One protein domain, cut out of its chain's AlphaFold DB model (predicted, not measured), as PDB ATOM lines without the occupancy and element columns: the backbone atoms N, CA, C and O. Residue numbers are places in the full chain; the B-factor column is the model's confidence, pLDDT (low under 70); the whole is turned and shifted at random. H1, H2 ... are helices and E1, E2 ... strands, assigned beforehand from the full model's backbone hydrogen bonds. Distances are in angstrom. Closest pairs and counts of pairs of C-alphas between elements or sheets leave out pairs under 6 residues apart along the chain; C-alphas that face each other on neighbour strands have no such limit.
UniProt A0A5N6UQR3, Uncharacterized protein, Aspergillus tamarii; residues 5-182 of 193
ATOM      1  N   LEU A   5     -36.301 -21.821 -51.647       83.44
ATOM      2  CA  LEU A   5     -37.178 -21.321 -52.694       83.44
ATOM      3  C   LEU A   5     -36.681 -21.849 -54.034       83.44
ATOM      4  O   LEU A   5     -35.577 -21.531 -54.476       83.44
ATOM      5  N   LEU A   6     -37.509 -22.657 -54.680       80.44
ATOM      6  CA  LEU A   6     -37.176 -23.366 -55.904       80.44
ATOM      7  C   LEU A   6     -38.070 -22.887 -57.034       80.44
ATOM      8  O   LEU A   6     -39.273 -22.733 -56.852       80.44
ATOM      9  N   TYR A   7     -37.500 -22.715 -58.221       78.88
ATOM     10  CA  TYR A   7     -38.287 -22.521 -59.430       78.88
ATOM     11  C   TYR A   7     -38.333 -23.825 -60.224       78.88
ATOM     12  O   TYR A   7     -37.300 -24.336 -60.656       78.88
ATOM     13  N   TYR A   8     -39.535 -24.358 -60.429       77.69
ATOM     14  CA  TYR A   8     -39.765 -25.563 -61.214       77.69
ATOM     15  C   TYR A   8     -40.648 -25.224 -62.414       77.69
ATOM     16  O   TYR A   8     -41.776 -24.778 -62.234       77.69
ATOM     17  N   SER A   9     -40.165 -25.423 -63.645       74.00
ATOM     18  CA  SER A   9     -40.799 -24.875 -64.863       74.00
ATOM     19  C   SER A   9     -42.282 -25.213 -65.029       74.00
ATOM     20  O   SER A   9     -43.040 -24.399 -65.549       74.00
ATOM     21  N   ASP A  10     -42.683 -26.406 -64.595       73.19
ATOM     22  CA  ASP A  10     -44.038 -26.930 -64.789       73.19
ATOM     23  C   ASP A  10     -44.997 -26.528 -63.648       73.19
ATOM     24  O   ASP A  10     -46.194 -26.792 -63.734       73.19
ATOM     25  N   VAL A  11     -44.476 -25.919 -62.574       77.00
ATOM     26  CA  VAL A  11     -45.211 -25.615 -61.330       77.00
ATOM     27  C   VAL A  11     -45.124 -24.138 -60.942       77.00
ATOM     28  O   VAL A  11     -46.083 -23.582 -60.413       77.00
ATOM     29  N   GLY A  12     -43.999 -23.484 -61.221       80.44
ATOM     30  CA  GLY A  12     -43.655 -22.159 -60.719       80.44
ATOM     31  C   GLY A  12     -42.773 -22.241 -59.473       80.44
ATOM     32  O   GLY A  12     -41.887 -23.092 -59.379       80.44
ATOM     33  N   LEU A  13     -42.987 -21.320 -58.534       83.38
ATOM     34  CA  LEU A  13     -42.220 -21.261 -57.293       83.38
ATOM     35  C   LEU A  13     -42.731 -22.291 -56.283       83.38
ATOM     36  O   LEU A  13     -43.922 -22.349 -55.986       83.38
ATOM     37  N   ILE A  14     -41.808 -23.069 -55.732       85.06
ATOM     38  CA  ILE A  14     -42.041 -24.012 -54.645       85.06
ATOM     39  C   ILE A  14     -41.228 -23.525 -53.453       85.06
ATOM     40  O   ILE A  14     -40.015 -23.348 -53.552       85.06
ATOM     41  N   LEU A  15     -41.905 -23.319 -52.329       88.44
ATOM     42  CA  LEU A  15     -41.274 -23.034 -51.049       88.44
ATOM     43  C   LEU A  15     -41.256 -24.321 -50.216       88.44
ATOM     44  O   LEU A  15     -42.313 -24.908 -49.979       88.44
ATOM     45  N   PHE A  16     -40.070 -24.758 -49.795       89.56
ATOM     46  CA  PHE A  16     -39.888 -25.897 -48.898       89.56
ATOM     47  C   PHE A  16     -39.312 -25.420 -47.561       89.56
ATOM     48  O   PHE A  16     -38.268 -24.766 -47.526       89.56
ATOM     49  N   ASP A  17     -40.024 -25.741 -46.477       89.38
ATOM     50  CA  ASP A  17     -39.898 -25.131 -45.148       89.38
ATOM     51  C   ASP A  17     -40.072 -23.599 -45.143       89.38
ATOM     52  O   ASP A  17     -40.125 -22.936 -46.173       89.38
ATOM     53  N   THR A  18     -40.247 -23.011 -43.958       87.69
ATOM     54  CA  THR A  18     -40.510 -21.559 -43.813       87.69
ATOM     55  C   THR A  18     -39.627 -20.872 -42.776       87.69
ATOM     56  O   THR A  18     -39.691 -19.652 -42.610       87.69
ATOM     57  N   GLY A  19     -38.774 -21.640 -42.095       85.19
ATOM     58  CA  GLY A  19     -37.950 -21.143 -41.006       85.19
ATOM     59  C   GLY A  19     -38.789 -20.710 -39.796       85.19
ATOM     60  O   GLY A  19     -40.004 -20.908 -39.743       85.19
ATOM     61  N   PRO A  20     -38.147 -20.143 -38.765       84.06
ATOM     62  CA  PRO A  20     -38.859 -19.639 -37.601       84.06
ATOM     63  C   PRO A  20     -39.533 -18.294 -37.903       84.06
ATOM     64  O   PRO A  20     -39.079 -17.517 -38.745       84.06
ATOM     65  N   ARG A  21     -40.558 -17.950 -37.118       82.44
ATOM     66  CA  ARG A  21     -41.170 -16.615 -37.133       82.44
ATOM     67  C   ARG A  21     -40.147 -15.514 -36.853       82.44
ATOM     68  O   ARG A  21     -39.157 -15.707 -36.148       82.44
ATOM     69  N   GLU A  22     -40.420 -14.313 -37.349       84.00
ATOM     70  CA  GLU A  22     -39.560 -13.147 -37.135       84.00
ATOM     71  C   GLU A  22     -39.389 -12.760 -35.661       84.00
ATOM     72  O   GLU A  22     -38.289 -12.406 -35.260       84.00
ATOM     73  N   ASP A  23     -40.431 -12.849 -34.834       82.06
ATOM     74  CA  ASP A  23     -40.404 -12.374 -33.442       82.06
ATOM     75  C   ASP A  23     -40.441 -13.531 -32.431       82.06
ATOM     76  O   ASP A  23     -41.354 -13.628 -31.612       82.06
ATOM     77  N   VAL A  24     -39.450 -14.436 -32.497       80.50
ATOM     78  CA  VAL A  24     -39.412 -15.607 -31.592       80.50
ATOM     79  C   VAL A  24     -39.339 -15.221 -30.127       80.50
ATOM     80  O   VAL A  24     -39.821 -15.969 -29.297       80.50
ATOM     81  N   ILE A  25     -38.766 -14.064 -29.790       80.62
ATOM     82  CA  ILE A  25     -38.629 -13.644 -28.389       80.62
ATOM     83  C   ILE A  25     -40.009 -13.412 -27.767       80.62
ATOM     84  O   ILE A  25     -40.197 -13.654 -26.580       80.62
ATOM     85  N   LYS A  26     -40.984 -12.956 -28.563       81.38
ATOM     86  CA  LYS A  26     -42.364 -12.803 -28.098       81.38
ATOM     87  C   LYS A  26     -43.198 -14.072 -28.216       81.38
ATOM     88  O   LYS A  26     -44.215 -14.158 -27.535       81.38
ATOM     89  N   SER A  27     -42.832 -15.006 -29.096       79.50
ATOM     90  CA  SER A  27     -43.644 -16.203 -29.358       79.50
ATOM     91  C   SER A  27     -43.135 -17.478 -28.691       79.50
ATOM     92  O   SER A  27     -43.909 -18.415 -28.543       79.50
ATOM     93  N   TRP A  28     -41.855 -17.554 -28.334       85.94
ATOM     94  CA  TRP A  28     -41.243 -18.705 -27.667       85.94
ATOM     95  C   TRP A  28     -41.085 -18.401 -26.184       85.94
ATOM     96  O   TRP A  28     -40.793 -17.264 -25.805       85.94
ATOM     97  N   ASP A  29     -41.283 -19.412 -25.343       84.44
ATOM     98  CA  ASP A  29     -40.983 -19.287 -23.924       84.44
ATOM     99  C   ASP A  29     -39.468 -19.184 -23.678       84.44
ATOM    100  O   ASP A  29     -38.628 -19.400 -24.561       84.44
ATOM    101  N   LYS A  30     -39.119 -18.765 -22.461       86.44
ATOM    102  CA  LYS A  30     -37.737 -18.463 -22.096       86.44
ATOM    103  C   LYS A  30     -36.877 -19.725 -22.132       86.44
ATOM    104  O   LYS A  30     -35.751 -19.682 -22.620       86.44
ATOM    105  N   GLU A  31     -37.412 -20.825 -21.624       87.06
ATOM    106  CA  GLU A  31     -36.756 -22.122 -21.554       87.06
ATOM    107  C   GLU A  31     -36.388 -22.618 -22.959       87.06
ATOM    108  O   GLU A  31     -35.254 -23.032 -23.210       87.06
ATOM    109  N   PHE A  32     -37.306 -22.490 -23.915       85.56
ATOM    110  CA  PHE A  32     -37.076 -22.887 -25.294       85.56
ATOM    111  C   PHE A  32     -36.045 -21.991 -25.991       85.56
ATOM    112  O   PHE A  32     -35.183 -22.494 -26.714       85.56
ATOM    113  N   LEU A  33     -36.062 -20.678 -25.736       87.44
ATOM    114  CA  LEU A  33     -35.044 -19.750 -26.250       87.44
ATOM    115  C   LEU A  33     -33.633 -20.065 -25.732       87.44
ATOM    116  O   LEU A  33     -32.659 -19.856 -26.457       87.44
ATOM    117  N   GLU A  34     -33.512 -20.571 -24.503       88.56
ATOM    118  CA  GLU A  34     -32.235 -21.018 -23.937       88.56
ATOM    119  C   GLU A  34     -31.742 -22.324 -24.583       88.56
ATOM    120  O   GLU A  34     -30.541 -22.482 -24.813       88.56
ATOM    121  N   CYS A  35     -32.649 -23.244 -24.926       86.62
ATOM    122  CA  CYS A  35     -32.304 -24.507 -25.584       86.62
ATOM    123  C   CYS A  35     -32.027 -24.368 -27.089       86.62
ATOM    124  O   CYS A  35     -31.189 -25.093 -27.629       86.62
ATOM    125  N   ALA A  36     -32.721 -23.456 -27.767       85.75
ATOM    126  CA  ALA A  36     -32.638 -23.242 -29.209       85.75
ATOM    127  C   ALA A  36     -32.336 -21.768 -29.545       85.75
ATOM    128  O   ALA A  36     -33.124 -21.108 -30.235       85.75
ATOM    129  N   PRO A  37     -31.194 -21.219 -29.078       86.12
ATOM    130  CA  PRO A  37     -30.848 -19.835 -29.345       86.12
ATOM    131  C   PRO A  37     -30.585 -19.633 -30.836       86.12
ATOM    132  O   PRO A  37     -30.046 -20.502 -31.528       86.12
ATOM    133  N   ARG A  38     -30.909 -18.438 -31.331       84.38
ATOM    134  CA  ARG A  38     -30.668 -18.068 -32.726       84.38
ATOM    135  C   ARG A  38     -29.867 -16.781 -32.838       84.38
ATOM    136  O   ARG A  38     -30.112 -15.816 -32.119       84.38
ATOM    137  N   ILE A  39     -28.967 -16.757 -33.813       83.31
ATOM    138  CA  ILE A  39     -28.416 -15.519 -34.361       83.31
ATOM    139  C   ILE A  39     -29.330 -15.146 -35.519       83.31
ATOM    140  O   ILE A  39     -29.480 -15.925 -36.459       83.31
ATOM    141  N   TRP A  40     -29.996 -14.001 -35.418       84.56
ATOM    142  CA  TRP A  40     -31.005 -13.608 -36.388       84.56
ATOM    143  C   TRP A  40     -30.946 -12.110 -36.649       84.56
ATOM    144  O   TRP A  40     -30.888 -11.301 -35.728       84.56
ATOM    145  N   ASP A  41     -30.982 -11.782 -37.930       86.50
ATOM    146  CA  ASP A  41     -31.042 -10.429 -38.470       86.50
ATOM    147  C   ASP A  41     -32.259 -10.391 -39.388       86.50
ATOM    148  O   ASP A  41     -32.351 -11.210 -40.303       86.50
ATOM    149  N   LYS A  42     -33.198  -9.483 -39.121       87.50
ATOM    150  CA  LYS A  42     -34.470  -9.402 -39.840       87.50
ATOM    151  C   LYS A  42     -34.288  -9.137 -41.330       87.50
ATOM    152  O   LYS A  42     -35.007  -9.726 -42.136       87.50
ATOM    153  N   ASP A  43     -33.328  -8.298 -41.693       88.25
ATOM    154  CA  ASP A  43     -33.145  -7.852 -43.073       88.25
ATOM    155  C   ASP A  43     -32.445  -8.913 -43.933       88.25
ATOM    156  O   ASP A  43     -32.440  -8.823 -45.159       88.25
ATOM    157  N   ILE A  44     -31.887  -9.948 -43.293       82.75
ATOM    158  CA  ILE A  44     -31.160 -11.040 -43.950       82.75
ATOM    159  C   ILE A  44     -31.908 -12.373 -43.828       82.75
ATOM    160  O   ILE A  44     -31.997 -13.130 -44.790       82.75
ATOM    161  N   HIS A  45     -32.418 -12.682 -42.638       85.69
ATOM    162  CA  HIS A  45     -32.891 -14.014 -42.260       85.69
ATOM    163  C   HIS A  45     -34.415 -14.112 -42.133       85.69
ATOM    164  O   HIS A  45     -34.921 -15.191 -41.825       85.69
ATOM    165  N   SER A  46     -35.164 -13.016 -42.293       88.12
ATOM    166  CA  SER A  46     -36.620 -13.130 -42.398       88.12
ATOM    167  C   SER A  46     -36.992 -13.750 -43.744       88.12
ATOM    168  O   SER A  46     -36.386 -13.439 -44.771       88.12
ATOM    169  N   LEU A  47     -38.007 -14.617 -43.747       87.25
ATOM    170  CA  LEU A  47     -38.505 -15.220 -44.979       87.25
ATOM    171  C   LEU A  47     -38.933 -14.152 -46.011       87.25
ATOM    172  O   LEU A  47     -38.510 -14.265 -47.161       87.25
ATOM    173  N   PRO A  48     -39.661 -13.071 -45.649       88.38
ATOM    174  CA  PRO A  48     -39.977 -12.002 -46.595       88.38
ATOM    175  C   PRO A  48     -38.743 -11.307 -47.182       88.38
ATOM    176  O   PRO A  48     -38.705 -11.067 -48.388       88.38
ATOM    177  N   ALA A  49     -37.721 -10.999 -46.372       86.88
ATOM    178  CA  ALA A  49     -36.499 -10.381 -46.888       86.88
ATOM    179  C   ALA A  49     -35.735 -11.331 -47.821       86.88
ATOM    180  O   ALA A  49     -35.291 -10.908 -48.890       86.88
ATOM    181  N   ALA A  50     -35.653 -12.616 -47.464       85.12
ATOM    182  CA  ALA A  50     -35.025 -13.641 -48.288       85.12
ATOM    183  C   ALA A  50     -35.747 -13.813 -49.636       85.12
ATOM    184  O   ALA A  50     -35.098 -13.783 -50.682       85.12
ATOM    185  N   ILE A  51     -37.084 -13.903 -49.639       85.75
ATOM    186  CA  ILE A  51     -37.890 -13.972 -50.870       85.75
ATOM    187  C   ILE A  51     -37.704 -12.699 -51.697       85.75
ATOM    188  O   ILE A  51     -37.443 -12.783 -52.895       85.75
ATOM    189  N   LYS A  52     -37.781 -11.514 -51.084       86.25
ATOM    190  CA  LYS A  52     -37.607 -10.247 -51.803       86.25
ATOM    191  C   LYS A  52     -36.235 -10.157 -52.466       86.25
ATOM    192  O   LYS A  52     -36.152  -9.724 -53.614       86.25
ATOM    193  N   ALA A  53     -35.183 -10.604 -51.780       83.69
ATOM    194  CA  ALA A  53     -33.843 -10.681 -52.350       83.69
ATOM    195  C   ALA A  53     -33.824 -11.576 -53.598       83.69
ATOM    196  O   ALA A  53     -33.177 -11.217 -54.576       83.69
ATOM    197  N   THR A  54     -34.610 -12.667 -53.624       80.75
ATOM    198  CA  THR A  54     -34.718 -13.544 -54.806       80.75
ATOM    199  C   THR A  54     -35.217 -12.853 -56.080       80.75
ATOM    200  O   THR A  54     -34.968 -13.345 -57.176       80.75
ATOM    201  N   GLY A  55     -35.912 -11.717 -55.950       84.06
ATOM    202  CA  GLY A  55     -36.650 -11.089 -57.045       84.06
ATOM    203  C   GLY A  55     -38.006 -11.748 -57.326       84.06
ATOM    204  O   GLY A  55     -38.737 -11.265 -58.185       84.06
ATOM    205  N   ALA A  56     -38.377 -12.800 -56.584       78.31
ATOM    206  CA  ALA A  56     -39.660 -13.497 -56.705       78.31
ATOM    207  C   ALA A  56     -40.877 -12.677 -56.232       78.31
ATOM    208  O   ALA A  56     -42.013 -13.090 -56.453       78.31
ATOM    209  N   GLY A  57     -40.660 -11.524 -55.591       82.19
ATOM    210  CA  GLY A  57     -41.730 -10.671 -55.076       82.19
ATOM    211  C   GLY A  57     -42.223 -11.126 -53.704       82.19
ATOM    212  O   GLY A  57     -41.442 -11.165 -52.756       82.19
ATOM    213  N   GLU A  58     -43.514 -11.431 -53.596       77.69
ATOM    214  CA  GLU A  58     -44.176 -11.871 -52.363       77.69
ATOM    215  C   GLU A  58     -44.827 -13.243 -52.578       77.69
ATOM    216  O   GLU A  58     -45.318 -13.542 -53.665       77.69
ATOM    217  N   ILE A  59     -44.844 -14.080 -51.536       74.31
ATOM    218  CA  ILE A  59     -45.546 -15.369 -51.541       74.31
ATOM    219  C   ILE A  59     -46.808 -15.212 -50.695       74.31
ATOM    220  O   ILE A  59     -46.716 -15.012 -49.486       74.31
ATOM    221  N   SER A  60     -47.978 -15.299 -51.328       69.38
ATOM    222  CA  SER A  60     -49.282 -15.224 -50.653       69.38
ATOM    223  C   SER A  60     -49.940 -16.588 -50.424       69.38
ATOM    224  O   SER A  60     -50.867 -16.681 -49.628       69.38
ATOM    225  N   ASP A  61     -49.458 -17.642 -51.091       65.94
ATOM    226  CA  ASP A  61     -50.043 -18.985 -51.061       65.94
ATOM    227  C   ASP A  61     -48.977 -20.045 -50.746       65.94
ATOM    228  O   ASP A  61     -48.275 -20.522 -51.636       65.94
ATOM    229  N   ALA A  62     -48.857 -20.446 -49.479       62.59
ATOM    230  CA  ALA A  62     -47.961 -21.521 -49.044       62.59
ATOM    231  C   ALA A  62     -48.755 -22.552 -48.234       62.59
ATOM    232  O   ALA A  62     -49.080 -22.314 -47.075       62.59
ATOM    233  N   ASN A  63     -49.129 -23.672 -48.859       66.69
ATOM    234  CA  ASN A  63     -50.245 -24.484 -48.364       66.69
ATOM    235  C   ASN A  63     -50.042 -26.002 -48.528       66.69
ATOM    236  O   ASN A  63     -50.904 -26.662 -49.096       66.69
ATOM    237  N   ALA A  64     -48.946 -26.591 -48.047       67.88
ATOM    238  CA  ALA A  64     -48.833 -28.053 -48.032       67.88
ATOM    239  C   ALA A  64     -48.110 -28.574 -46.787       67.88
ATOM    240  O   ALA A  64     -46.982 -28.193 -46.500       67.88
ATOM    241  N   GLY A  65     -48.767 -29.486 -46.073       86.94
ATOM    242  CA  GLY A  65     -48.197 -30.277 -44.985       86.94
ATOM    243  C   GLY A  65     -48.901 -31.630 -44.899       86.94
ATOM    244  O   GLY A  65     -49.939 -31.844 -45.527       86.94
ATOM    245  N   HIS A  66     -48.351 -32.573 -44.141       95.81
ATOM    246  CA  HIS A  66     -49.009 -33.866 -43.974       95.81
ATOM    247  C   HIS A  66     -50.156 -33.768 -42.952       95.81
ATOM    248  O   HIS A  66     -49.997 -33.162 -41.893       95.81
ATOM    249  N   GLU A  67     -51.295 -34.413 -43.219       96.25
ATOM    250  CA  GLU A  67     -52.493 -34.386 -42.362       96.25
ATOM    251  C   GLU A  67     -52.175 -34.808 -40.920       96.25
ATOM    252  O   GLU A  67     -52.619 -34.174 -39.964       96.25
ATOM    253  N   ALA A  68     -51.365 -35.860 -40.763       96.75
ATOM    254  CA  ALA A  68     -50.922 -36.336 -39.451       96.75
ATOM    255  C   ALA A  68     -50.136 -35.275 -38.661       96.75
ATOM    256  O   ALA A  68     -50.324 -35.173 -37.452       96.75
ATOM    257  N   GLU A  69     -49.307 -34.467 -39.333       95.31
ATOM    258  CA  GLU A  69     -48.553 -33.402 -38.667       95.31
ATOM    259  C   GLU A  69     -49.485 -32.285 -38.213       95.31
ATOM    260  O   GLU A  69     -49.418 -31.862 -37.064       95.31
ATOM    261  N   LEU A  70     -50.407 -31.861 -39.085       94.56
ATOM    262  CA  LEU A  70     -51.370 -30.813 -38.756       94.56
ATOM    263  C   LEU A  70     -52.241 -31.220 -37.561       94.56
ATOM    264  O   LEU A  70     -52.420 -30.447 -36.621       94.56
ATOM    265  N   LYS A  71     -52.749 -32.459 -37.565       95.25
ATOM    266  CA  LYS A  71     -53.529 -33.008 -36.448       95.25
ATOM    267  C   LYS A  71     -52.715 -33.065 -35.157       95.25
ATOM    268  O   LYS A  71     -53.230 -32.658 -34.117       95.25
ATOM    269  N   ASN A  72     -51.469 -33.539 -35.224       95.00
ATOM    270  CA  ASN A  72     -50.590 -33.579 -34.060       95.00
ATOM    271  C   ASN A  72     -50.313 -32.172 -33.526       95.00
ATOM    272  O   ASN A  72     -50.442 -31.959 -32.331       95.00
ATOM    273  N   ALA A  73     -50.029 -31.203 -34.396       93.69
ATOM    274  CA  ALA A  73     -49.767 -29.823 -34.009       93.69
ATOM    275  C   ALA A  73     -50.947 -29.210 -33.234       93.69
ATOM    276  O   ALA A  73     -50.762 -28.684 -32.137       93.69
ATOM    277  N   PHE A  74     -52.178 -29.343 -33.747       94.00
ATOM    278  CA  PHE A  74     -53.371 -28.865 -33.040       94.00
ATOM    279  C   PHE A  74     -53.608 -29.601 -31.718       94.00
ATOM    280  O   PHE A  74     -53.965 -28.970 -30.723       94.00
ATOM    281  N   TRP A  75     -53.409 -30.921 -31.691       95.25
ATOM    282  CA  TRP A  75     -53.548 -31.715 -30.472       95.25
ATOM    283  C   TRP A  75     -52.507 -31.329 -29.408       95.25
ATOM    284  O   TRP A  75     -52.872 -31.129 -28.248       95.25
ATOM    285  N   SER A  76     -51.242 -31.149 -29.796       94.00
ATOM    286  CA  SER A  76     -50.154 -30.670 -28.936       94.00
ATOM    287  C   SER A  76     -50.501 -29.303 -28.341       94.00
ATOM    288  O   SER A  76     -50.501 -29.144 -27.122       94.00
ATOM    289  N   CYS A  77     -50.941 -28.342 -29.163       92.44
ATOM    290  CA  CYS A  77     -51.377 -27.034 -28.666       92.44
ATOM    291  C   CYS A  77     -52.580 -27.118 -27.711       92.44
ATOM    292  O   CYS A  77     -52.619 -26.400 -26.715       92.44
ATOM    293  N   ALA A  78     -53.564 -27.977 -27.995       94.06
ATOM    294  CA  ALA A  78     -54.772 -28.106 -27.176       94.06
ATOM    295  C   ALA A  78     -54.520 -28.791 -25.823       94.06
ATOM    296  O   ALA A  78     -55.239 -28.539 -24.857       94.06
ATOM    297  N   THR A  79     -53.523 -29.674 -25.754       95.19
ATOM    298  CA  THR A  79     -53.197 -30.449 -24.548       95.19
ATOM    299  C   THR A  79     -52.022 -29.877 -23.757       95.19
ATOM    300  O   THR A  79     -51.851 -30.230 -22.592       95.19
ATOM    301  N   GLY A  80     -51.212 -29.011 -24.371       90.69
ATOM    302  CA  GLY A  80     -49.960 -28.498 -23.807       90.69
ATOM    303  C   GLY A  80     -48.783 -29.477 -23.903       90.69
ATOM    304  O   GLY A  80     -47.677 -29.148 -23.462       90.69
ATOM    305  N   VAL A  81     -48.998 -30.668 -24.476       87.00
ATOM    306  CA  VAL A  81     -47.928 -31.620 -24.797       87.00
ATOM    307  C   VAL A  81     -47.077 -31.016 -25.912       87.00
ATOM    308  O   VAL A  81     -47.620 -30.486 -26.875       87.00
ATOM    309  N   ASP A  82     -45.750 -31.087 -25.788       83.44
ATOM    310  CA  ASP A  82     -44.804 -30.435 -26.712       83.44
ATOM    311  C   ASP A  82     -44.914 -28.897 -26.743       83.44
ATOM    312  O   ASP A  82     -44.697 -28.262 -27.782       83.44
ATOM    313  N   SER A  83     -45.244 -28.282 -25.600       76.81
ATOM    314  CA  SER A  83     -45.149 -26.827 -25.438       76.81
ATOM    315  C   SER A  83     -43.762 -26.326 -25.866       76.81
ATOM    316  O   SER A  83     -42.739 -26.935 -25.559       76.81
ATOM    317  N   GLY A  84     -43.750 -25.260 -26.670       78.12
ATOM    318  CA  GLY A  84     -42.544 -24.703 -27.293       78.12
ATOM    319  C   GLY A  84     -42.245 -25.228 -28.706       78.12
ATOM    320  O   GLY A  84     -41.682 -24.486 -29.507       78.12
ATOM    321  N   LEU A  85     -42.678 -26.447 -29.066       83.62
ATOM    322  CA  LEU A  85     -42.472 -27.014 -30.412       83.62
ATOM    323  C   LEU A  85     -43.619 -26.689 -31.379       83.62
ATOM    324  O   LEU A  85     -43.375 -26.401 -32.549       83.62
ATOM    325  N   PHE A  86     -44.862 -26.695 -30.888       88.56
ATOM    326  CA  PHE A  86     -46.041 -26.268 -31.645       88.56
ATOM    327  C   PHE A  86     -46.705 -25.073 -30.969       88.56
ATOM    328  O   PHE A  86     -47.059 -25.120 -29.790       88.56
ATOM    329  N   LEU A  87     -46.900 -23.998 -31.733       87.69
ATOM    330  CA  LEU A  87     -47.444 -22.740 -31.232       87.69
ATOM    331  C   LEU A  87     -48.803 -22.472 -31.866       87.69
ATOM    332  O   LEU A  87     -48.947 -22.470 -33.089       87.69
ATOM    333  N   LEU A  88     -49.813 -22.236 -31.028       87.88
ATOM    334  CA  LEU A  88     -51.196 -22.079 -31.483       87.88
ATOM    335  C   LEU A  88     -51.355 -20.903 -32.456       87.88
ATOM    336  O   LEU A  88     -52.140 -20.966 -33.399       87.88
ATOM    337  N   ASP A  89     -50.588 -19.836 -32.254       87.38
ATOM    338  CA  ASP A  89     -50.603 -18.657 -33.112       87.38
ATOM    339  C   ASP A  89     -49.937 -18.877 -34.482       87.38
ATOM    340  O   ASP A  89     -50.085 -18.023 -35.356       87.38
ATOM    341  N   TYR A  90     -49.276 -20.020 -34.705       86.94
ATOM    342  CA  TYR A  90     -48.787 -20.449 -36.021       86.94
ATOM    343  C   TYR A  90     -49.851 -21.267 -36.770       86.94
ATOM    344  O   TYR A  90     -49.821 -21.357 -37.994       86.94
ATOM    345  N   LEU A  91     -50.834 -21.831 -36.061       88.75
ATOM    346  CA  LEU A  91     -51.866 -22.719 -36.608       88.75
ATOM    347  C   LEU A  91     -53.167 -21.971 -36.958       88.75
ATOM    348  O   LEU A  91     -54.276 -22.462 -36.740       88.75
ATOM    349  N   ARG A  92     -53.051 -20.749 -37.493       88.06
ATOM    350  CA  ARG A  92     -54.182 -19.843 -37.769       88.06
ATOM    351  C   ARG A  92     -55.016 -20.303 -38.964       88.06
ATOM    352  O   ARG A  92     -54.782 -19.888 -40.094       88.06
ATOM    353  N   ALA A  93     -56.008 -21.154 -38.708       85.81
ATOM    354  CA  ALA A  93     -56.930 -21.670 -39.726       85.81
ATOM    355  C   ALA A  93     -57.794 -20.588 -40.404       85.81
ATOM    356  O   ALA A  93     -58.328 -20.820 -41.482       85.81
ATOM    357  N   ASP A  94     -57.930 -19.415 -39.784       86.19
ATOM    358  CA  ASP A  94     -58.626 -18.252 -40.336       86.19
ATOM    359  C   ASP A  94     -57.764 -17.422 -41.300       86.19
ATOM    360  O   ASP A  94     -58.306 -16.647 -42.084       86.19
ATOM    361  N   LEU A  95     -56.436 -17.577 -41.247       84.50
ATOM    362  CA  LEU A  95     -55.486 -16.832 -42.080       84.50
ATOM    363  C   LEU A  95     -54.806 -17.708 -43.138       84.50
ATOM    364  O   LEU A  95     -54.442 -17.211 -44.199       84.50
ATOM    365  N   LEU A  96     -54.612 -18.996 -42.847       85.25
ATOM    366  CA  LEU A  96     -53.869 -19.929 -43.689       85.25
ATOM    367  C   LEU A  96     -54.821 -20.833 -44.481       85.25
ATOM    368  O   LEU A  96     -55.744 -21.430 -43.926       85.25
ATOM    369  N   ASN A  97     -54.561 -20.996 -45.777       86.69
ATOM    370  CA  ASN A  97     -55.346 -21.848 -46.675       86.69
ATOM    371  C   ASN A  97     -54.837 -23.300 -46.642       86.69
ATOM    372  O   ASN A  97     -54.381 -23.840 -47.647       86.69
ATOM    373  N   TRP A  98     -54.909 -23.941 -45.476       87.31
ATOM    374  CA  TRP A  98     -54.396 -25.298 -45.268       87.31
ATOM    375  C   TRP A  98     -54.885 -26.289 -46.337       87.31
ATOM    376  O   TRP A  98     -56.085 -26.547 -46.470       87.31
ATOM    377  N   LYS A  99     -53.939 -26.897 -47.062       90.06
ATOM    378  CA  LYS A  99     -54.153 -28.129 -47.828       90.06
ATOM    379  C   LYS A  99     -53.223 -29.193 -47.278       90.06
ATOM    380  O   LYS A  99     -52.034 -28.953 -47.066       90.06
ATOM    381  N   THR A 100     -53.780 -30.367 -47.027       93.06
ATOM    382  CA  THR A 100     -53.027 -31.491 -46.490       93.06
ATOM    383  C   THR A 100     -53.010 -32.645 -47.463       93.06
ATOM    384  O   THR A 100     -53.956 -32.843 -48.223       93.06
ATOM    385  N   VAL A 101     -51.942 -33.428 -47.376       94.19
ATOM    386  CA  VAL A 101     -51.844 -34.757 -47.980       94.19
ATOM    387  C   VAL A 101     -51.832 -35.803 -46.876       94.19
ATOM    388  O   VAL A 101     -51.338 -35.537 -45.777       94.19
ATOM    389  N   SER A 102     -52.372 -36.980 -47.153       96.00
ATOM    390  CA  SER A 102     -52.534 -38.052 -46.154       96.00
ATOM    391  C   SER A 102     -51.836 -39.338 -46.588       96.00
ATOM    392  O   SER A 102     -51.713 -40.298 -45.825       96.00
ATOM    393  N   GLU A 103     -51.401 -39.366 -47.842       95.56
ATOM    394  CA  GLU A 103     -50.735 -40.472 -48.480       95.56
ATOM    395  C   GLU A 103     -49.306 -40.631 -47.964       95.56
ATOM    396  O   GLU A 103     -48.573 -39.674 -47.715       95.56
ATOM    397  N   GLN A 104     -48.863 -41.885 -47.911       95.25
ATOM    398  CA  GLN A 104     -47.478 -42.209 -47.594       95.25
ATOM    399  C   GLN A 104     -46.498 -41.632 -48.631       95.25
ATOM    400  O   GLN A 104     -45.380 -41.263 -48.281       95.25
ATOM    401  N   ASN A 105     -46.905 -41.579 -49.904       95.25
ATOM    402  CA  ASN A 105     -46.180 -40.904 -50.975       95.25
ATOM    403  C   ASN A 105     -47.199 -40.272 -51.926       95.25
ATOM    404  O   ASN A 105     -48.148 -40.953 -52.321       95.25
ATOM    405  N   VAL A 106     -46.988 -39.022 -52.325       94.50
ATOM    406  CA  VAL A 106     -47.882 -38.306 -53.242       94.50
ATOM    407  C   VAL A 106     -47.079 -37.482 -54.233       94.50
ATOM    408  O   VAL A 106     -46.185 -36.730 -53.857       94.50
ATOM    409  N   THR A 107     -47.403 -37.615 -55.513       93.31
ATOM    410  CA  THR A 107     -46.839 -36.782 -56.573       93.31
ATOM    411  C   THR A 107     -47.799 -35.627 -56.823       93.31
ATOM    412  O   THR A 107     -48.875 -35.831 -57.380       93.31
ATOM    413  N   LEU A 108     -47.429 -34.429 -56.369       87.12
ATOM    414  CA  LEU A 108     -48.270 -33.230 -56.470       87.12
ATOM    415  C   LEU A 108     -48.312 -32.690 -57.903       87.12
ATOM    416  O   LEU A 108     -49.366 -32.321 -58.412       87.12
ATOM    417  N   TRP A 109     -47.154 -32.693 -58.561       86.06
ATOM    418  CA  TRP A 109     -46.977 -32.266 -59.944       86.06
ATOM    419  C   TRP A 109     -46.018 -33.206 -60.656       86.06
ATOM    420  O   TRP A 109     -45.382 -34.059 -60.034       86.06
ATOM    421  N   ARG A 110     -45.876 -33.049 -61.972       82.19
ATOM    422  CA  ARG A 110     -44.953 -33.869 -62.756       82.19
ATOM    423  C   ARG A 110     -43.533 -33.733 -62.201       82.19
ATOM    424  O   ARG A 110     -42.904 -32.698 -62.362       82.19
ATOM    425  N   GLY A 111     -43.037 -34.801 -61.578       84.25
ATOM    426  CA  GLY A 111     -41.696 -34.823 -61.002       84.25
ATOM    427  C   GLY A 111     -41.563 -34.095 -59.664       84.25
ATOM    428  O   GLY A 111     -40.451 -33.775 -59.288       84.25
ATOM    429  N   VAL A 112     -42.646 -33.832 -58.932       90.44
ATOM    430  CA  VAL A 112     -42.564 -33.300 -57.564       90.44
ATOM    431  C   VAL A 112     -43.283 -34.261 -56.635       90.44
ATOM    432  O   VAL A 112     -44.517 -34.314 -56.628       90.44
ATOM    433  N   THR A 113     -42.516 -35.049 -55.883       94.19
ATOM    434  CA  THR A 113     -43.066 -36.103 -55.019       94.19
ATOM    435  C   THR A 113     -42.752 -35.824 -53.561       94.19
ATOM    436  O   THR A 113     -41.613 -35.556 -53.196       94.19
ATOM    437  N   LEU A 114     -43.772 -35.910 -52.716       94.75
ATOM    438  CA  LEU A 114     -43.643 -35.889 -51.270       94.75
ATOM    439  C   LEU A 114     -43.643 -37.320 -50.735       94.75
ATOM    440  O   LEU A 114     -44.507 -38.123 -51.090       94.75
ATOM    441  N   HIS A 115     -42.709 -37.616 -49.839       96.00
ATOM    442  CA  HIS A 115     -42.630 -38.871 -49.100       96.00
ATOM    443  C   HIS A 115     -42.838 -38.594 -47.617       96.00
ATOM    444  O   HIS A 115     -42.041 -37.889 -46.996       96.00
ATOM    445  N   ARG A 116     -43.870 -39.189 -47.020       96.12
ATOM    446  CA  ARG A 116     -44.067 -39.121 -45.573       96.12
ATOM    447  C   ARG A 116     -43.016 -39.976 -44.875       96.12
ATOM    448  O   ARG A 116     -42.972 -41.191 -45.045       96.12
ATOM    449  N   CYS A 117     -42.190 -39.355 -44.051       95.50
ATOM    450  CA  CYS A 117     -41.089 -39.997 -43.347       95.50
ATOM    451  C   CYS A 117     -41.193 -39.726 -41.842       95.50
ATOM    452  O   CYS A 117     -40.414 -38.948 -41.308       95.50
ATOM    453  N   PRO A 118     -42.151 -40.351 -41.136       95.31
ATOM    454  CA  PRO A 118     -42.381 -40.065 -39.724       95.31
ATOM    455  C   PRO A 118     -41.211 -40.500 -38.830       95.31
ATOM    456  O   PRO A 118     -40.290 -41.206 -39.255       95.31
ATOM    457  N   GLY A 119     -41.277 -40.116 -37.560       93.25
ATOM    458  CA  GLY A 119     -40.358 -40.545 -36.507       93.25
ATOM    459  C   GLY A 119     -39.643 -39.375 -35.849       93.25
ATOM    460  O   GLY A 119     -39.542 -39.357 -34.628       93.25
ATOM    461  N   HIS A 120     -39.219 -38.369 -36.625       92.50
ATOM    462  CA  HIS A 120     -38.858 -37.065 -36.056       92.50
ATOM    463  C   HIS A 120     -40.120 -36.355 -35.567       92.50
ATOM    464  O   HIS A 120     -40.247 -36.096 -34.375       92.50
ATOM    465  N   THR A 121     -41.084 -36.175 -36.470       93.12
ATOM    466  CA  THR A 121     -42.463 -35.791 -36.161       93.12
ATOM    467  C   THR A 121     -43.462 -36.772 -36.784       93.12
ATOM    468  O   THR A 121     -43.072 -37.756 -37.426       93.12
ATOM    469  N   GLU A 122     -44.758 -36.560 -36.554       94.00
ATOM    470  CA  GLU A 122     -45.819 -37.480 -36.985       94.00
ATOM    471  C   GLU A 122     -46.012 -37.470 -38.506       94.00
ATOM    472  O   GLU A 122     -46.416 -38.468 -39.108       94.00
ATOM    473  N   GLY A 123     -45.731 -36.348 -39.156       94.56
ATOM    474  CA  GLY A 123     -45.936 -36.160 -40.584       94.56
ATOM    475  C   GLY A 123     -44.790 -35.436 -41.270       94.56
ATOM    476  O   GLY A 123     -45.042 -34.754 -42.256       94.56
ATOM    477  N   SER A 124     -43.553 -35.606 -40.789       94.12
ATOM    478  CA  SER A 124     -42.351 -35.139 -41.493       94.12
ATOM    479  C   SER A 124     -42.395 -35.557 -42.973       94.12
ATOM    480  O   SER A 124     -42.702 -36.712 -43.295       94.12
ATOM    481  N   LEU A 125     -42.089 -34.624 -43.873       94.88
ATOM    482  CA  LEU A 125     -42.123 -34.822 -45.321       94.88
ATOM    483  C   LEU A 125     -40.728 -34.677 -45.925       94.88
ATOM    484  O   LEU A 125     -39.927 -33.857 -45.491       94.88
ATOM    485  N   ILE A 126     -40.471 -35.460 -46.966       94.69
ATOM    486  CA  ILE A 126     -39.283 -35.354 -47.814       94.69
ATOM    487  C   ILE A 126     -39.739 -35.035 -49.223       94.69
ATOM    488  O   ILE A 126     -40.659 -35.677 -49.728       94.69
ATOM    489  N   LEU A 127     -39.079 -34.071 -49.854       94.19
ATOM    490  CA  LEU A 127     -39.381 -33.631 -51.208       94.19
ATOM    491  C   LEU A 127     -38.382 -34.243 -52.199       94.19
ATOM    492  O   LEU A 127     -37.179 -34.021 -52.085       94.19
ATOM    493  N   GLU A 128     -38.880 -35.015 -53.165       93.94
ATOM    494  CA  GLU A 128     -38.132 -35.548 -54.309       93.94
ATOM    495  C   GLU A 128     -38.372 -34.688 -55.556       93.94
ATOM    496  O   GLU A 128     -39.515 -34.505 -55.987       93.94
ATOM    497  N   LEU A 129     -37.275 -34.205 -56.149       91.25
ATOM    498  CA  LEU A 129     -37.250 -33.296 -57.296       91.25
ATOM    499  C   LEU A 129     -36.242 -33.761 -58.361       91.25
ATOM    500  O   LEU A 129     -35.038 -33.545 -58.218       91.25
ATOM    501  N   PRO A 130     -36.687 -34.392 -59.453       90.44
ATOM    502  CA  PRO A 130     -35.938 -34.509 -60.699       90.44
ATOM    503  C   PRO A 130     -35.683 -33.158 -61.384       90.44
ATOM    504  O   PRO A 130     -36.616 -32.492 -61.840       90.44
ATOM    505  N   PHE A 131     -34.402 -32.826 -61.567       84.56
ATOM    506  CA  PHE A 131     -33.908 -31.749 -62.429       84.56
ATOM    507  C   PHE A 131     -33.287 -32.310 -63.716       84.56
ATOM    508  O   PHE A 131     -32.725 -33.407 -63.726       84.56
ATOM    509  N   ARG A 132     -33.358 -31.550 -64.819       82.06
ATOM    510  CA  ARG A 132     -32.878 -32.007 -66.141       82.06
ATOM    511  C   ARG A 132     -31.354 -32.128 -66.221       82.06
ATOM    512  O   ARG A 132     -30.852 -33.130 -66.713       82.06
ATOM    513  N   SER A 133     -30.639 -31.108 -65.765       81.38
ATOM    514  CA  SER A 133     -29.167 -31.024 -65.740       81.38
ATOM    515  C   SER A 133     -28.582 -31.651 -64.480       81.38
ATOM    516  O   SER A 133     -27.533 -32.289 -64.504       81.38
ATOM    517  N   SER A 134     -29.293 -31.466 -63.376       78.25
ATOM    518  CA  SER A 134     -28.811 -31.686 -62.020       78.25
ATOM    519  C   SER A 134     -29.193 -33.064 -61.438       78.25
ATOM    520  O   SER A 134     -28.777 -33.410 -60.328       78.25
ATOM    521  N   GLY A 135     -29.969 -33.873 -62.167       89.06
ATOM    522  CA  GLY A 135     -30.481 -35.157 -61.681       89.06
ATOM    523  C   GLY A 135     -31.485 -34.995 -60.535       89.06
ATOM    524  O   GLY A 135     -32.041 -33.919 -60.328       89.06
ATOM    525  N   THR A 136     -31.740 -36.070 -59.788       92.62
ATOM    526  CA  THR A 136     -32.700 -36.035 -58.678       92.62
ATOM    527  C   THR A 136     -32.087 -35.430 -57.419       92.62
ATOM    528  O   THR A 136     -30.945 -35.715 -57.049       92.62
ATOM    529  N   VAL A 137     -32.879 -34.617 -56.737       91.69
ATOM    530  CA  VAL A 137     -32.585 -34.019 -55.440       91.69
ATOM    531  C   VAL A 137     -33.623 -34.491 -54.424       91.69
ATOM    532  O   VAL A 137     -34.810 -34.542 -54.735       91.69
ATOM    533  N   LEU A 138     -33.171 -34.822 -53.215       93.62
ATOM    534  CA  LEU A 138     -34.016 -35.083 -52.052       93.62
ATOM    535  C   LEU A 138     -33.779 -34.011 -50.997       93.62
ATOM    536  O   LEU A 138     -32.657 -33.865 -50.518       93.62
ATOM    537  N   MET A 139     -34.837 -33.321 -50.597       93.00
ATOM    538  CA  MET A 139     -34.813 -32.361 -49.496       93.00
ATOM    539  C   MET A 139     -35.489 -32.992 -48.298       93.00
ATOM    540  O   MET A 139     -36.653 -33.386 -48.369       93.00
ATOM    541  N   THR A 140     -34.744 -33.160 -47.215       92.62
ATOM    542  CA  THR A 140     -35.167 -34.035 -46.118       92.62
ATOM    543  C   THR A 140     -35.789 -33.294 -44.939       92.62
ATOM    544  O   THR A 140     -36.215 -33.947 -43.984       92.62
ATOM    545  N   GLY A 141     -35.832 -31.958 -44.996       89.31
ATOM    546  CA  GLY A 141     -36.226 -31.113 -43.872       89.31
ATOM    547  C   GLY A 141     -35.375 -31.449 -42.652       89.31
ATOM    548  O   GLY A 141     -34.144 -31.524 -42.727       89.31
ATOM    549  N   ASP A 142     -36.037 -31.744 -41.540       87.00
ATOM    550  CA  ASP A 142     -35.366 -32.127 -40.305       87.00
ATOM    551  C   ASP A 142     -34.661 -33.490 -40.367       87.00
ATOM    552  O   ASP A 142     -33.762 -33.730 -39.575       87.00
ATOM    553  N   LEU A 143     -34.975 -34.403 -41.291       83.94
ATOM    554  CA  LEU A 143     -34.315 -35.715 -41.306       83.94
ATOM    555  C   LEU A 143     -32.896 -35.671 -41.906       83.94
ATOM    556  O   LEU A 143     -32.680 -34.986 -42.899       83.94
ATOM    557  N   PRO A 144     -31.923 -36.456 -41.401       74.12
ATOM    558  CA  PRO A 144     -31.928 -37.191 -40.145       74.12
ATOM    559  C   PRO A 144     -31.535 -36.261 -38.981       74.12
ATOM    560  O   PRO A 144     -30.353 -36.029 -38.730       74.12
ATOM    561  N   THR A 145     -32.511 -35.763 -38.229       67.94
ATOM    562  CA  THR A 145     -32.292 -35.090 -36.945       67.94
ATOM    563  C   THR A 145     -31.820 -36.135 -35.948       67.94
ATOM    564  O   THR A 145     -32.323 -37.253 -35.959       67.94
ATOM    565  N   GLY A 146     -30.821 -35.788 -35.129       66.19
ATOM    566  CA  GLY A 146     -30.202 -36.684 -34.148       66.19
ATOM    567  C   GLY A 146     -31.167 -37.158 -33.051       66.19
ATOM    568  O   GLY A 146     -32.149 -37.832 -33.312       66.19
ATOM    569  N   TYR A 147     -30.891 -36.846 -31.786       64.19
ATOM    570  CA  TYR A 147     -31.669 -37.392 -30.658       64.19
ATOM    571  C   TYR A 147     -33.072 -36.789 -30.475       64.19
ATOM    572  O   TYR A 147     -33.842 -37.289 -29.659       64.19
ATOM    573  N   LEU A 148     -33.423 -35.739 -31.219       79.19
ATOM    574  CA  LEU A 148     -34.764 -35.160 -31.204       79.19
ATOM    575  C   LEU A 148     -35.661 -35.999 -32.114       79.19
ATOM    576  O   LEU A 148     -35.779 -35.704 -33.294       79.19
ATOM    577  N   MET A 149     -36.246 -37.080 -31.607       85.81
ATOM    578  CA  MET A 149     -37.181 -37.919 -32.364       85.81
ATOM    579  C   MET A 149     -38.308 -38.414 -31.461       85.81
ATOM    580  O   MET A 149     -38.066 -38.755 -30.305       85.81
ATOM    581  N   ARG A 150     -39.535 -38.460 -31.989       88.12
ATOM    582  CA  ARG A 150     -40.725 -38.962 -31.283       88.12
ATOM    583  C   ARG A 150     -40.777 -40.481 -31.231       88.12
ATOM    584  O   ARG A 150     -41.093 -41.051 -30.193       88.12
ATOM    585  N   ASP A 151     -40.448 -41.138 -32.341       92.56
ATOM    586  CA  ASP A 151     -40.441 -42.599 -32.433       92.56
ATOM    587  C   ASP A 151     -39.148 -43.079 -33.086       92.56
ATOM    588  O   ASP A 151     -38.940 -42.960 -34.296       92.56
ATOM    589  N   TYR A 152     -38.294 -43.678 -32.258       91.12
ATOM    590  CA  TYR A 152     -36.996 -44.203 -32.659       91.12
ATOM    591  C   TYR A 152     -37.102 -45.269 -33.754       91.12
ATOM    592  O   TYR A 152     -36.382 -45.240 -34.750       91.12
ATOM    593  N   SER A 153     -38.024 -46.220 -33.609       93.81
ATOM    594  CA  SER A 153     -38.138 -47.329 -34.561       93.81
ATOM    595  C   SER A 153     -38.668 -46.848 -35.909       93.81
ATOM    596  O   SER A 153     -38.189 -47.277 -36.962       93.81
ATOM    597  N   VAL A 154     -39.655 -45.952 -35.891       94.44
ATOM    598  CA  VAL A 154     -40.211 -45.341 -37.101       94.44
ATOM    599  C   VAL A 154     -39.174 -44.449 -37.779       94.44
ATOM    600  O   VAL A 154     -39.005 -44.560 -38.992       94.44
ATOM    601  N   TRP A 155     -38.406 -43.665 -37.020       93.56
ATOM    602  CA  TRP A 155     -37.338 -42.823 -37.559       93.56
ATOM    603  C   TRP A 155     -36.301 -43.645 -38.336       93.56
ATOM    604  O   TRP A 155     -35.956 -43.306 -39.470       93.56
ATOM    605  N   PHE A 156     -35.852 -44.785 -37.790       92.75
ATOM    606  CA  PHE A 156     -34.894 -45.660 -38.481       92.75
ATOM    607  C   PHE A 156     -35.482 -46.247 -39.769       92.75
ATOM    608  O   PHE A 156     -34.792 -46.303 -40.790       92.75
ATOM    609  N   ARG A 157     -36.771 -46.614 -39.760       94.38
ATOM    610  CA  ARG A 157     -37.476 -47.071 -40.968       94.38
ATOM    611  C   ARG A 157     -37.560 -45.976 -42.031       94.38
ATOM    612  O   ARG A 157     -37.320 -46.271 -43.203       94.38
ATOM    613  N   SER A 158     -37.843 -44.736 -41.636       94.69
ATOM    614  CA  SER A 158     -37.858 -43.572 -42.527       94.69
ATOM    615  C   SER A 158     -36.474 -43.300 -43.113       94.69
ATOM    616  O   SER A 158     -36.326 -43.213 -44.328       94.69
ATOM    617  N   ARG A 159     -35.421 -43.306 -42.289       93.25
ATOM    618  CA  ARG A 159     -34.033 -43.184 -42.758       93.25
ATOM    619  C   ARG A 159     -33.663 -44.272 -43.771       93.25
ATOM    620  O   ARG A 159     -33.026 -43.993 -44.786       93.25
ATOM    621  N   ASP A 160     -34.057 -45.518 -43.526       93.81
ATOM    622  CA  ASP A 160     -33.771 -46.620 -44.446       93.81
ATOM    623  C   ASP A 160     -34.627 -46.553 -45.726       93.81
ATOM    624  O   ASP A 160     -34.224 -47.077 -46.768       93.81
ATOM    625  N   CYS A 161     -35.792 -45.898 -45.683       93.00
ATOM    626  CA  CYS A 161     -36.559 -45.536 -46.875       93.00
ATOM    627  C   CYS A 161     -35.801 -44.504 -47.722       93.00
ATOM    628  O   CYS A 161     -35.593 -44.749 -48.909       93.00
ATOM    629  N   ILE A 162     -35.282 -43.433 -47.106       94.38
ATOM    630  CA  ILE A 162     -34.454 -42.418 -47.784       94.38
ATOM    631  C   ILE A 162     -33.240 -43.066 -48.443       94.38
ATOM    632  O   ILE A 162     -32.963 -42.825 -49.612       94.38
ATOM    633  N   ARG A 163     -32.531 -43.948 -47.728       95.31
ATOM    634  CA  ARG A 163     -31.369 -44.664 -48.279       95.31
ATOM    635  C   ARG A 163     -31.719 -45.472 -49.523       95.31
ATOM    636  O   ARG A 163     -30.983 -45.427 -50.504       95.31
ATOM    637  N   ARG A 164     -32.848 -46.183 -49.501       95.94
ATOM    638  CA  ARG A 164     -33.350 -46.919 -50.672       95.94
ATOM    639  C   ARG A 164     -33.749 -45.978 -51.805       95.94
ATOM    640  O   ARG A 164     -33.510 -46.300 -52.966       95.94
ATOM    641  N   LEU A 165     -34.315 -44.816 -51.483       95.06
ATOM    642  CA  LEU A 165     -34.659 -43.803 -52.474       95.06
ATOM    643  C   LEU A 165     -33.407 -43.267 -53.170       95.06
ATOM    644  O   LEU A 165     -33.351 -43.289 -54.397       95.06
ATOM    645  N   VAL A 166     -32.374 -42.904 -52.405       96.50
ATOM    646  CA  VAL A 166     -31.059 -42.492 -52.920       96.50
ATOM    647  C   VAL A 166     -30.458 -43.571 -53.816       96.50
ATOM    648  O   VAL A 166     -30.045 -43.271 -54.928       96.50
ATOM    649  N   GLN A 167     -30.467 -44.837 -53.389       96.81
ATOM    650  CA  GLN A 167     -29.943 -45.946 -54.198       96.81
ATOM    651  C   GLN A 167     -30.675 -46.105 -55.535       96.81
ATOM    652  O   GLN A 167     -30.044 -46.376 -56.552       96.81
ATOM    653  N   ARG A 168     -32.004 -45.944 -55.545       96.00
ATOM    654  CA  ARG A 168     -32.824 -46.112 -56.753       96.00
ATOM    655  C   ARG A 168     -32.717 -44.934 -57.718       96.00
ATOM    656  O   ARG A 168     -32.844 -45.126 -58.921       96.00
ATOM    657  N   THR A 169     -32.555 -43.727 -57.192       94.81
ATOM    658  CA  THR A 169     -32.632 -42.478 -57.968       94.81
ATOM    659  C   THR A 169     -31.269 -41.846 -58.224       94.81
ATOM    660  O   THR A 169     -31.172 -40.908 -59.009       94.81
ATOM    661  N   ASN A 170     -30.220 -42.341 -57.560       95.38
ATOM    662  CA  ASN A 170     -28.916 -41.691 -57.469       95.38
ATOM    663  C   ASN A 170     -29.023 -40.223 -57.007       95.38
ATOM    664  O   ASN A 170     -28.272 -39.358 -57.460       95.38
ATOM    665  N   ALA A 171     -30.008 -39.928 -56.152       94.62
ATOM    666  CA  ALA A 171     -30.308 -38.560 -55.777       94.62
ATOM    667  C   ALA A 171     -29.239 -37.941 -54.875       94.62
ATOM    668  O   ALA A 171     -28.680 -38.592 -53.986       94.62
ATOM    669  N   ARG A 172     -29.030 -36.637 -55.055       92.50
ATOM    670  CA  ARG A 172     -28.307 -35.798 -54.096       92.50
ATOM    671  C   ARG A 172     -29.223 -35.487 -52.919       92.50
ATOM    672  O   ARG A 172     -30.393 -35.180 -53.118       92.50
ATOM    673  N   VAL A 173     -28.694 -35.572 -51.704       92.06
ATOM    674  CA  VAL A 173     -29.462 -35.350 -50.474       92.06
ATOM    675  C   VAL A 173     -29.090 -34.000 -49.877       92.06
ATOM    676  O   VAL A 173     -27.908 -33.748 -49.643       92.06
ATOM    677  N   TYR A 174     -30.098 -33.180 -49.594       90.62
ATOM    678  CA  TYR A 174     -29.977 -31.918 -48.878       90.62
ATOM    679  C   TYR A 174     -30.685 -32.002 -47.528       90.62
ATOM    680  O   TYR A 174     -31.907 -32.110 -47.439       90.62
ATOM    681  N   LEU A 175     -29.861 -31.970 -46.487       90.56
ATOM    682  CA  LEU A 175     -30.232 -31.943 -45.079       90.56
ATOM    683  C   LEU A 175     -30.599 -30.526 -44.617       90.56
ATOM    684  O   LEU A 175     -29.825 -29.592 -44.829       90.56
ATOM    685  N   GLY A 176     -31.714 -30.374 -43.898       87.94
ATOM    686  CA  GLY A 176     -32.233 -29.064 -43.483       87.94
ATOM    687  C   GLY A 176     -31.415 -28.333 -42.411       87.94
ATOM    688  O   GLY A 176     -31.638 -27.146 -42.176       87.94
ATOM    689  N   HIS A 177     -30.451 -28.986 -41.754       87.75
ATOM    690  CA  HIS A 177     -29.590 -28.364 -40.725       87.75
ATOM    691  C   HIS A 177     -28.092 -28.576 -40.956       87.75
ATOM    692  O   HIS A 177     -27.291 -28.432 -40.033       87.75
ATOM    693  N   GLU A 178     -27.687 -28.900 -42.181       88.12
ATOM    694  CA  GLU A 178     -26.272 -29.064 -42.505       88.12
ATOM    695  C   GLU A 178     -25.609 -27.700 -42.745       88.12
ATOM    696  O   GLU A 178     -25.811 -27.032 -43.761       88.12
ATOM    697  N   ARG A 179     -24.793 -27.272 -41.778       83.00
ATOM    698  CA  ARG A 179     -24.143 -25.955 -41.783       83.00
ATOM    699  C   ARG A 179     -23.236 -25.749 -42.992       83.00
ATOM    700  O   ARG A 179     -23.126 -24.613 -43.460       83.00
ATOM    701  N   SER A 180     -22.568 -26.798 -43.477       84.19
ATOM    702  CA  SER A 180     -21.634 -26.675 -44.604       84.19
ATOM    703  C   SER A 180     -22.310 -26.131 -45.866       84.19
ATOM    704  O   SER A 180     -21.671 -25.419 -46.638       84.19
ATOM    705  N   TYR A 181     -23.620 -26.330 -46.020       81.19
ATOM    706  CA  TYR A 181     -24.376 -25.837 -47.165       81.19
ATOM    707  C   TYR A 181     -24.496 -24.314 -47.258       81.19
ATOM    708  O   TYR A 181     -24.581 -23.781 -48.365       81.19
ATOM    709  N   LEU A 182     -24.411 -23.585 -46.136       71.00
ATOM    710  CA  LEU A 182     -24.564 -22.121 -46.100       71.00
ATOM    711  C   LEU A 182     -23.524 -21.355 -46.944       71.00
ATOM    712  O   LEU A 182     -23.706 -20.163 -47.217       71.00
TER     713      LEU A 182
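What this domain is: This is residues 5 to 182 of the 193 residues of an uncharacterized protein of Aspergillus tamarii (UniProt A0A5N6UQR3). What does the model look like? A twisted sheet of five strands, E3 to E7, has the long helix H6 over one face, while the small hairpin of E1 and E2 lies off the other. The other helices are scattered away from this sheet, H1 to H5 with few contacts among them and a long link between H4 and H5, and the short H7 following E7. How is it made up? The 178 printed residues, with seven named helices and seven named strands in the order E1 E2 H1 H2 H3 H4 H5 E3 E4 E5 E6 H6 E7 H7, are of mixed class; the larger sheet, E3 E4 E5 E6 E7, is mixed. The whole is compact, with a radius of gyration of the C-alphas of 16.7 A and spans of 45 by 43 by 35 A.

Where its parts are: Where does the printed part begin? E1, residues 5 to 8, begins at C-alpha 5 (-37.178, -21.321, -52.694), and E2 is residues 12 to 16. Which helices follow? H1 is residues 24 to 27, H2 30 to 35, H3 42 to 45, H4 47 to 54 and H5 67 to 79, 18.3 A long. What comes last? E3 is residues 105 to 109, E4 112 to 116, E5 125 to 131, 19.2 A long, and E6 135 to 139. H6, residues 152 to 169, is 25.7 A long; E7 is 172 to 174, and H7, 179 to 182, ends at C-alpha 182 (-24.564, -22.121, -46.100).

How they stand to each other: How do the sheet's strands pair? E3 E4 E5 E6 is a meander, each strand the antiparallel neighbour of the one before, with N 106 and O 114 at 2.9 A, N 115 and O 126 at 2.8 A, and N 137 and O 129 at 2.8 A. E7 is parallel to E6, with N 174 and O 138 at 2.8 A. Where is H6? It is on the sheet, over and along E6, at a height of 8.0 A, in two layers; E6, H6, E7 is a strand-helix-strand unit with a right-handed crossover. What of the rest? E1 and E2 form an antiparallel hairpin, with N 6 and O 14 at 2.8 A. H3 and H4 only just touch, only at the corner, with 3 pairs of C-alphas within 8 A, the closest Asp 43 and Ala 49 at 5.7 A; H1 and H2 are close but not clearly touching, the closest C-alphas being Ile 25 and Leu 33 at 7.4 A. H5 and H7 are not on the sheet. Are the helix backbones complete? In H2, H4, H5 and H6 every O i to N i+4 pair is within hydrogen-bond range; H1, H3 and H7 are too short for one.

The domain as a whole: How large is it? The two C-alphas farthest apart, of Thr 79 and Ser 133, are 47.7 A apart; the printed part has no cut. Which links are long? They are H4 to H5, H5 to E3 with 25 residues, and E6 to H6. Where is confidence low? Residues 60 to 64 and 145 to 147 are under 70, and the mean pLDDT of the printed part is 87.3.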